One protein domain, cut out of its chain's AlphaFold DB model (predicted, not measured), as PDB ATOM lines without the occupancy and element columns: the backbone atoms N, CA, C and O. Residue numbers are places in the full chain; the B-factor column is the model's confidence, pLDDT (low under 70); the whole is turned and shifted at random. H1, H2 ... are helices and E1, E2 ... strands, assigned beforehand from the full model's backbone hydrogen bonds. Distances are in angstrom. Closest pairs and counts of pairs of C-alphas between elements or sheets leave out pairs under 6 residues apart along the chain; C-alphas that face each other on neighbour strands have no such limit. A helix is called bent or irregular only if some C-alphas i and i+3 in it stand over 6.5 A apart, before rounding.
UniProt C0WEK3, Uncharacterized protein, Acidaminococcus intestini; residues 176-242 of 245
ATOM      1  N   ARG A 176     -10.532   2.411  47.585       97.06
ATOM      2  CA  ARG A 176     -10.742   1.253  48.463       97.06
ATOM      3  C   ARG A 176     -11.851   1.486  49.486       97.06
ATOM      4  O   ARG A 176     -12.714   0.627  49.662       97.06
ATOM      5  N   GLN A 177     -11.856   2.643  50.146       94.56
ATOM      6  CA  GLN A 177     -12.883   2.931  51.146       94.56
ATOM      7  C   GLN A 177     -14.257   3.179  50.546       94.56
ATOM      8  O   GLN A 177     -15.251   2.795  51.155       94.56
ATOM      9  N   ARG A 178     -14.329   3.760  49.348       95.44
ATOM     10  CA  ARG A 178     -15.606   3.934  48.646       95.44
ATOM     11  C   ARG A 178     -16.205   2.594  48.264       95.44
ATOM     12  O   ARG A 178     -17.353   2.325  48.601       95.44
ATOM     13  N   LEU A 179     -15.396   1.702  47.686       96.75
ATOM     14  CA  LEU A 179     -15.833   0.343  47.365       96.75
ATOM     15  C   LEU A 179     -16.346  -0.395  48.603       96.75
ATOM     16  O   LEU A 179     -17.373  -1.074  48.552       96.75
ATOM     17  N   ARG A 180     -15.654  -0.243  49.732       96.19
ATOM     18  CA  ARG A 180     -16.078  -0.865  50.984       96.19
ATOM     19  C   ARG A 180     -17.377  -0.272  51.523       96.19
ATOM     20  O   ARG A 180     -18.303  -1.018  51.828       96.19
ATOM     21  N   ALA A 181     -17.463   1.052  51.603       95.94
ATOM     22  CA  ALA A 181     -18.617   1.758  52.146       95.94
ATOM     23  C   ALA A 181     -19.887   1.567  51.306       95.94
ATOM     24  O   ALA A 181     -20.968   1.434  51.872       95.94
ATOM     25  N   GLU A 182     -19.765   1.529  49.979       96.81
ATOM     26  CA  GLU A 182     -20.910   1.415  49.073       96.81
ATOM     27  C   GLU A 182     -21.330  -0.036  48.820       96.81
ATOM     28  O   GLU A 182     -22.523  -0.324  48.713       96.81
ATOM     29  N   TYR A 183     -20.369  -0.964  48.743       96.81
ATOM     30  CA  TYR A 183     -20.638  -2.328  48.290       96.81
ATOM     31  C   TYR A 183     -20.404  -3.368  49.382       96.81
ATOM     32  O   TYR A 183     -21.336  -4.094  49.731       96.81
ATOM     33  N   THR A 184     -19.197  -3.479  49.944       95.69
ATOM     34  CA  THR A 184     -18.889  -4.642  50.800       95.69
ATOM     35  C   THR A 184     -19.531  -4.557  52.184       95.69
ATOM     36  O   THR A 184     -20.117  -5.543  52.632       95.69
ATOM     37  N   TYR A 185     -19.494  -3.397  52.847       95.50
ATOM     38  CA  TYR A 185     -20.040  -3.234  54.198       95.50
ATOM     39  C   TYR A 185     -21.571  -3.336  54.247       95.50
ATOM     40  O   TYR A 185     -22.066  -4.123  55.061       95.50
ATOM     41  N   PRO A 186     -22.351  -2.638  53.390       97.38
ATOM     42  CA  PRO A 186     -23.812  -2.704  53.457       97.38
ATOM     43  C   PRO A 186     -24.348  -4.096  53.119       97.38
ATOM     44  O   PRO A 186     -25.312  -4.559  53.727       97.38
ATOM     45  N   ASN A 187     -23.693  -4.786  52.180       96.38
ATOM     46  CA  ASN A 187     -24.098  -6.120  51.745       96.38
ATOM     47  C   ASN A 187     -23.454  -7.256  52.559       96.38
ATOM     48  O   ASN A 187     -23.764  -8.421  52.321       96.38
ATOM     49  N   LYS A 188     -22.577  -6.934  53.523       96.00
ATOM     50  CA  LYS A 188     -21.841  -7.895  54.365       96.00
ATOM     51  C   LYS A 188     -21.084  -8.951  53.548       96.00
ATOM     52  O   LYS A 188     -21.030 -10.120  53.932       96.00
ATOM     53  N   TRP A 189     -20.515  -8.549  52.412       96.31
ATOM     54  CA  TRP A 189     -19.741  -9.449  51.560       96.31
ATOM     55  C   TRP A 189     -18.451  -9.875  52.256       96.31
ATOM     56  O   TRP A 189     -17.738  -9.055  52.835       96.31
ATOM     57  N   GLN A 190     -18.144 -11.170  52.199       94.88
ATOM     58  CA  GLN A 190     -16.996 -11.724  52.902       94.88
ATOM     59  C   GLN A 190     -15.709 -11.547  52.090       94.88
ATOM     60  O   GLN A 190     -15.529 -12.164  51.038       94.88
ATOM     61  N   GLU A 191     -14.784 -10.758  52.635       95.00
ATOM     62  CA  GLU A 191     -13.414 -10.625  52.136       95.00
ATOM     63  C   GLU A 191     -12.766 -12.013  51.949       95.00
ATOM     64  O   GLU A 191     -12.784 -12.869  52.837       95.00
ATOM     65  N   GLY A 192     -12.214 -12.251  50.762       95.44
ATOM     66  CA  GLY A 192     -11.583 -13.502  50.340       95.44
ATOM     67  C   GLY A 192     -12.536 -14.502  49.685       95.44
ATOM     68  O   GLY A 192     -12.075 -15.503  49.135       95.44
ATOM     69  N   LYS A 193     -13.854 -14.258  49.709       96.19
ATOM     70  CA  LYS A 193     -14.872 -15.229  49.269       96.19
ATOM     71  C   LYS A 193     -15.969 -14.637  48.381       96.19
ATOM     72  O   LYS A 193     -17.066 -15.184  48.332       96.19
ATOM     73  N   PHE A 194     -15.674 -13.565  47.647       96.31
ATOM     74  CA  PHE A 194     -16.650 -12.972  46.732       96.31
ATOM     75  C   PHE A 194     -17.172 -13.983  45.700       96.31
ATOM     76  O   PHE A 194     -16.396 -14.660  45.014       96.31
ATOM     77  N   THR A 195     -18.494 -14.061  45.564       97.06
ATOM     78  CA  THR A 195     -19.168 -14.853  44.529       97.06
ATOM     79  C   THR A 195     -18.914 -14.256  43.137       97.06
ATOM     80  O   THR A 195     -18.581 -13.075  43.025       97.06
ATOM     81  N   PRO A 196     -19.110 -15.007  42.033       96.88
ATOM     82  CA  PRO A 196     -18.943 -14.460  40.682       96.88
ATOM     83  C   PRO A 196     -19.767 -13.189  40.419       96.88
ATOM     84  O   PRO A 196     -19.290 -12.269  39.757       96.88
ATOM     85  N   LYS A 197     -20.978 -13.107  40.987       97.19
ATOM     86  CA  LYS A 197     -21.837 -11.920  40.885       97.19
ATOM     87  C   LYS A 197     -21.228 -10.719  41.614       97.19
ATOM     88  O   LYS A 197     -21.163  -9.636  41.045       97.19
ATOM     89  N   GLU A 198     -20.768 -10.913  42.848       97.44
ATOM     90  CA  GLU A 198     -20.134  -9.864  43.660       97.44
ATOM     91  C   GLU A 198     -18.851  -9.357  43.001       97.44
ATOM     92  O   GLU A 198     -18.655  -8.150  42.889       97.44
ATOM     93  N   LYS A 199     -18.027 -10.267  42.463       96.56
ATOM     94  CA  LYS A 199     -16.834  -9.901  41.686       96.56
ATOM     95  C   LYS A 199     -17.181  -9.055  40.468       96.56
ATOM     96  O   LYS A 199     -16.513  -8.060  40.234       96.56
ATOM     97  N   GLY A 200     -18.221  -9.415  39.710       97.25
ATOM     98  CA  GLY A 200     -18.649  -8.637  38.543       97.25
ATOM     99  C   GLY A 200     -19.096  -7.215  38.904       97.25
ATOM    100  O   GLY A 200     -18.751  -6.259  38.203       97.25
ATOM    101  N   ILE A 201     -19.808  -7.064  40.027       97.69
ATOM    102  CA  ILE A 201     -20.221  -5.753  40.550       97.69
ATOM    103  C   ILE A 201     -18.992  -4.943  40.981       97.69
ATOM    104  O   ILE A 201     -18.814  -3.822  40.509       97.69
ATOM    105  N   LEU A 202     -18.121  -5.521  41.819       97.81
ATOM    106  CA  LEU A 202     -16.914  -4.847  42.303       97.81
ATOM    107  C   LEU A 202     -15.954  -4.493  41.174       97.81
ATOM    108  O   LEU A 202     -15.409  -3.402  41.194       97.81
ATOM    109  N   HIS A 203     -15.770  -5.366  40.185       97.50
ATOM    110  CA  HIS A 203     -14.925  -5.091  39.027       97.50
ATOM    111  C   HIS A 203     -15.442  -3.873  38.254       97.50
ATOM    112  O   HIS A 203     -14.685  -2.953  37.960       97.50
ATOM    113  N   THR A 204     -16.746  -3.819  37.973       98.00
ATOM    114  CA  THR A 204     -17.345  -2.682  37.255       98.00
ATOM    115  C   THR A 204     -17.202  -1.381  38.049       98.00
ATOM    116  O   THR A 204     -16.801  -0.361  37.490       98.00
ATOM    117  N   ALA A 205     -17.486  -1.423  39.354       98.12
ATOM    118  CA  ALA A 205     -17.343  -0.270  40.237       98.12
ATOM    119  C   ALA A 205     -15.879   0.185  40.357       98.12
ATOM    120  O   ALA A 205     -15.597   1.370  40.223       98.12
ATOM    121  N   LEU A 206     -14.943  -0.753  40.530       98.50
ATOM    122  CA  LEU A 206     -13.508  -0.493  40.632       98.50
ATOM    123  C   LEU A 206     -12.984   0.227  39.390       98.50
ATOM    124  O   LEU A 206     -12.332   1.256  39.518       98.50
ATOM    125  N   GLN A 207     -13.297  -0.272  38.194       98.06
ATOM    126  CA  GLN A 207     -12.841   0.331  36.937       98.06
ATOM    127  C   GLN A 207     -13.357   1.767  36.781       98.06
ATOM    128  O   GLN A 207     -12.605   2.663  36.393       98.06
ATOM    129  N   LYS A 208     -14.629   1.995  37.133       98.00
ATOM    130  CA  LYS A 208     -15.246   3.322  37.112       98.00
ATOM    131  C   LYS A 208     -14.573   4.268  38.112       98.00
ATOM    132  O   LYS A 208     -14.084   5.319  37.708       98.00
ATOM    133  N   GLU A 209     -14.518   3.891  39.389       98.19
ATOM    134  CA  GLU A 209     -13.972   4.733  40.459       98.19
ATOM    135  C   GLU A 209     -12.489   5.048  40.231       98.19
ATOM    136  O   GLU A 209     -12.077   6.199  40.353       98.19
ATOM    137  N   MET A 210     -11.685   4.058  39.827       98.44
ATOM    138  CA  MET A 210     -10.269   4.267  39.513       98.44
ATOM    139  C   MET A 210     -10.087   5.284  38.389       98.44
ATOM    140  O   MET A 210      -9.277   6.203  38.518       98.44
ATOM    141  N   LYS A 211     -10.876   5.169  37.312       97.94
ATOM    142  CA  LYS A 211     -10.848   6.138  36.216       97.94
ATOM    143  C   LYS A 211     -11.246   7.531  36.691       97.94
ATOM    144  O   LYS A 211     -10.522   8.486  36.429       97.94
ATOM    145  N   GLU A 212     -12.361   7.653  37.405       97.88
ATOM    146  CA  GLU A 212     -12.861   8.942  37.890       97.88
ATOM    147  C   GLU A 212     -11.875   9.637  38.834       97.88
ATOM    148  O   GLU A 212     -11.695  10.850  38.738       97.88
ATOM    149  N   GLN A 213     -11.211   8.889  39.721       97.25
ATOM    150  CA  GLN A 213     -10.266   9.469  40.674       97.25
ATOM    151  C   GLN A 213      -8.906   9.786  40.054       97.25
ATOM    152  O   GLN A 213      -8.339  10.830  40.369       97.25
ATOM    153  N   ALA A 214      -8.377   8.935  39.172       98.12
ATOM    154  CA  ALA A 214      -7.036   9.121  38.620       98.12
ATOM    155  C   ALA A 214      -6.988  10.046  37.392       98.12
ATOM    156  O   ALA A 214      -5.956  10.680  37.158       98.12
ATOM    157  N   PHE A 215      -8.076  10.173  36.620       98.25
ATOM    158  CA  PHE A 215      -8.105  10.984  35.394       98.25
ATOM    159  C   PHE A 215      -7.696  12.458  35.586       98.25
ATOM    160  O   PHE A 215      -6.933  12.948  34.754       98.25
ATOM    161  N   PRO A 216      -8.096  13.174  36.660       97.44
ATOM    162  CA  PRO A 216      -7.656  14.556  36.884       97.44
ATOM    163  C   PRO A 216      -6.134  14.740  36.962       97.44
ATOM    164  O   PRO A 216      -5.642  15.835  36.705       97.44
ATOM    165  N   TYR A 217      -5.392  13.680  37.297       97.44
ATOM    166  CA  TYR A 217      -3.943  13.716  37.493       97.44
ATOM    167  C   TYR A 217      -3.177  13.025  36.359       97.44
ATOM    168  O   TYR A 217      -2.233  13.587  35.806       97.44
ATOM    169  N   LEU A 218      -3.595  11.817  35.974       97.31
ATOM    170  CA  LEU A 218      -2.920  11.006  34.953       97.31
ATOM    171  C   LEU A 218      -3.438  11.295  33.531       97.31
ATOM    172  O   LEU A 218      -2.784  10.940  32.542       97.31
ATOM    173  N   GLY A 219      -4.599  11.946  33.403       96.88
ATOM    174  CA  GLY A 219      -5.287  12.151  32.132       96.88
ATOM    175  C   GLY A 219      -5.633  10.821  31.466       96.88
ATOM    176  O   GLY A 219      -5.977   9.847  32.132       96.88
ATOM    177  N   GLN A 220      -5.481  10.758  30.143       96.12
ATOM    178  CA  GLN A 220      -5.749   9.545  29.359       96.12
ATOM    179  C   GLN A 220      -4.845   8.358  29.718       96.12
ATOM    180  O   GLN A 220      -5.223   7.228  29.433       96.12
ATOM    181  N   ARG A 221      -3.704   8.563  30.399       95.88
ATOM    182  CA  ARG A 221      -2.816   7.454  30.800       95.88
ATOM    183  C   ARG A 221      -3.517   6.432  31.690       95.88
ATOM    184  O   ARG A 221      -3.111   5.281  31.702       95.88
ATOM    185  N   VAL A 222      -4.566   6.819  32.425       97.62
ATOM    186  CA  VAL A 222      -5.359   5.863  33.217       97.62
ATOM    187  C   VAL A 222      -6.011   4.790  32.340       97.62
ATOM    188  O   VAL A 222      -6.149   3.646  32.768       97.62
ATOM    189  N   ASP A 223      -6.362   5.128  31.095       96.94
ATOM    190  CA  ASP A 223      -7.004   4.205  30.162       96.94
ATOM    191  C   ASP A 223      -6.041   3.123  29.648       96.94
ATOM    192  O   ASP A 223      -6.500   2.093  29.147       96.94
ATOM    193  N   ASP A 224      -4.733   3.288  29.856       97.06
ATOM    194  CA  ASP A 224      -3.720   2.278  29.543       97.06
ATOM    195  C   ASP A 224      -3.657   1.160  30.593       97.06
ATOM    196  O   ASP A 224      -2.934   0.185  30.395       97.06
ATOM    197  N   TYR A 225      -4.406   1.257  31.697       98.00
ATOM    198  CA  TYR A 225      -4.372   0.292  32.798       98.00
ATOM    199  C   TYR A 225      -5.725  -0.398  33.005       98.00
ATOM    200  O   TYR A 225      -6.783   0.092  32.601       98.00
ATOM    201  N   THR A 226      -5.677  -1.587  33.602       97.06
ATOM    202  CA  THR A 226      -6.834  -2.310  34.139       97.06
ATOM    203  C   THR A 226      -6.616  -2.614  35.616       97.06
ATOM    204  O   THR A 226      -5.473  -2.740  36.066       97.06
ATOM    205  N   PHE A 227      -7.723  -2.725  36.347       98.12
ATOM    206  CA  PHE A 227      -7.766  -2.856  37.794       98.12
ATOM    207  C   PHE A 227      -8.565  -4.089  38.209       98.12
ATOM    208  O   PHE A 227      -9.737  -4.229  37.859       98.12
ATOM    209  N   ASP A 228      -7.956  -4.949  39.017       97.00
ATOM    210  CA  ASP A 228      -8.597  -6.165  39.516       97.00
ATOM    211  C   ASP A 228      -8.389  -6.340  41.019       97.00
ATOM    212  O   ASP A 228      -7.448  -5.801  41.596       97.00
ATOM    213  N   LEU A 229      -9.264  -7.120  41.659       96.75
ATOM    214  CA  LEU A 229      -9.117  -7.543  43.056       96.75
ATOM    215  C   LEU A 229      -8.537  -8.969  43.091       96.75
ATOM    216  O   LEU A 229      -9.309  -9.937  43.097       96.75
ATOM    217  N   PRO A 230      -7.200  -9.139  43.104       94.19
ATOM    218  CA  PRO A 230      -6.556 -10.426  42.822       94.19
ATOM    219  C   PRO A 230      -6.902 -11.527  43.833       94.19
ATOM    220  O   PRO A 230      -6.905 -12.709  43.495       94.19
ATOM    221  N   TRP A 231      -7.239 -11.149  45.067       93.81
ATOM    222  CA  TRP A 231      -7.434 -12.085  46.178       93.81
ATOM    223  C   TRP A 231      -8.893 -12.231  46.610       93.81
ATOM    224  O   TRP A 231      -9.163 -12.745  47.693       93.81
ATOM    225  N   ASN A 232      -9.846 -11.752  45.801       93.69
ATOM    226  CA  ASN A 232     -11.247 -11.578  46.213       93.69
ATOM    227  C   ASN A 232     -11.366 -10.742  47.494       93.69
ATOM    228  O   ASN A 232     -12.232 -10.999  48.327       93.69
ATOM    229  N   ARG A 233     -10.452  -9.787  47.668       95.31
ATOM    230  CA  ARG A 233     -10.402  -8.863  48.793       95.31
ATOM    231  C   ARG A 233     -10.257  -7.449  48.275       95.31
ATOM    232  O   ARG A 233      -9.656  -7.238  47.231       95.31
ATOM    233  N   THR A 234     -10.766  -6.499  49.035       95.44
ATOM    234  CA  THR A 234     -10.616  -5.067  48.782       95.44
ATOM    235  C   THR A 234      -9.365  -4.489  49.446       95.44
ATOM    236  O   THR A 234      -9.248  -3.278  49.559       95.44
ATOM    237  N   PHE A 235      -8.468  -5.309  50.003       94.38
ATOM    238  CA  PHE A 235      -7.263  -4.788  50.656       94.38
ATOM    239  C   PHE A 235      -6.238  -4.288  49.632       94.38
ATOM    240  O   PHE A 235      -5.733  -3.182  49.812       94.38
ATOM    241  N   GLU A 236      -6.019  -5.055  48.559       92.00
ATOM    242  CA  GLU A 236      -5.080  -4.759  47.471       92.00
ATOM    243  C   GLU A 236      -5.785  -4.642  46.110       92.00
ATOM    244  O   GLU A 236      -6.793  -5.311  45.860       92.00
ATOM    245  N   VAL A 237      -5.190  -3.873  45.195       96.94
ATOM    246  CA  VAL A 237      -5.557  -3.848  43.773       96.94
ATOM    247  C   VAL A 237      -4.418  -4.405  42.927       96.94
ATOM    248  O   VAL A 237      -3.242  -4.254  43.241       96.94
ATOM    249  N   SER A 238      -4.758  -5.059  41.823       97.19
ATOM    250  CA  SER A 238      -3.811  -5.329  40.749       97.19
ATOM    251  C   SER A 238      -3.919  -4.215  39.715       97.19
ATOM    252  O   SER A 238      -4.989  -4.029  39.140       97.19
ATOM    253  N   VAL A 239      -2.827  -3.483  39.486       97.81
ATOM    254  CA  VAL A 239      -2.712  -2.483  38.416       97.81
ATOM    255  C   VAL A 239      -1.889  -3.085  37.284       97.81
ATOM    256  O   VAL A 239      -0.685  -3.299  37.432       97.81
ATOM    257  N   VAL A 240      -2.524  -3.361  36.146       95.44
ATOM    258  CA  VAL A 240      -1.858  -3.994  34.998       95.44
ATOM    259  C   VAL A 240      -1.938  -3.076  33.791       95.44
ATOM    260  O   VAL A 240      -3.028  -2.702  33.359       95.44
ATOM    261  N   LYS A 241      -0.779  -2.728  33.222       94.94
ATOM    262  CA  LYS A 241      -0.722  -2.012  31.947       94.94
ATOM    263  C   LYS A 241      -1.237  -2.929  30.840       94.94
ATOM    264  O   LYS A 241      -0.774  -4.060  30.698       94.94
ATOM    265  N   LYS A 242      -2.190  -2.446  30.050       93.50
ATOM    266  CA  LYS A 242      -2.721  -3.148  28.885       93.50
ATOM    267  C   LYS A 242      -1.590  -3.304  27.876       93.50
ATOM    268  O   LYS A 242      -1.048  -2.321  27.376       93.50
TER     269      LYS A 242
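What this domain is: This is residues 176 to 242 of the 245 residues of an uncharacterized protein of Acidaminococcus intestini (UniProt C0WEK3). A small hairpin of strands, E1 and E2, lies beside the long helix H2, with E1 next to the helix; H2 kinks sharply and folds back into E1, while the shorter helix H1 packs on H2. The printed part has 67 residues, in order H1, H2, E1, E2, with an antiparallel sheet, mostly helix. It is compact, radius of gyration of the C-alphas 12.1 A, spanning 34 by 21 by 18 A.

Where its parts are: E1 is residues 225 to 228 and E2 238 to 241. H2, residues 196 to 224, spans 25.2 A from (-18.943, -14.460, 40.682). H1, residues 176 to 187, spans 15.6 A from (-10.742, 1.253, 48.463).

How they stand to each other: N 226 and O 240 are 2.9 A apart, within hydrogen-bond range. The closest C-alphas of H2 and E1, Gln 207 and Phe 227, are 6.1 A apart. H1, with residues 179 to 183 alone, touches H2, its C-alpha 179 7.2 A from C-alpha 206, at a shallow tilt of 20 degrees, opposite ways, a helical hairpin. H1 is apart from E1 and E2. H2 has a kink of 147 degrees near residue 218; it is irregular, C-alphas 217 and 220 being 9.3 A apart, and H1 only just, C-alphas 182 and 185 being 7.0 A apart. O i to N i+4 pairs are within range in 6 of 8 in H1 and 18 of 25 in H2.

The domain as a whole: The C-alphas farthest apart, Lys 188 and Gln 220, are 34.5 A apart. The printed part has no cut and no long link; no printed residue is under 70 in pLDDT.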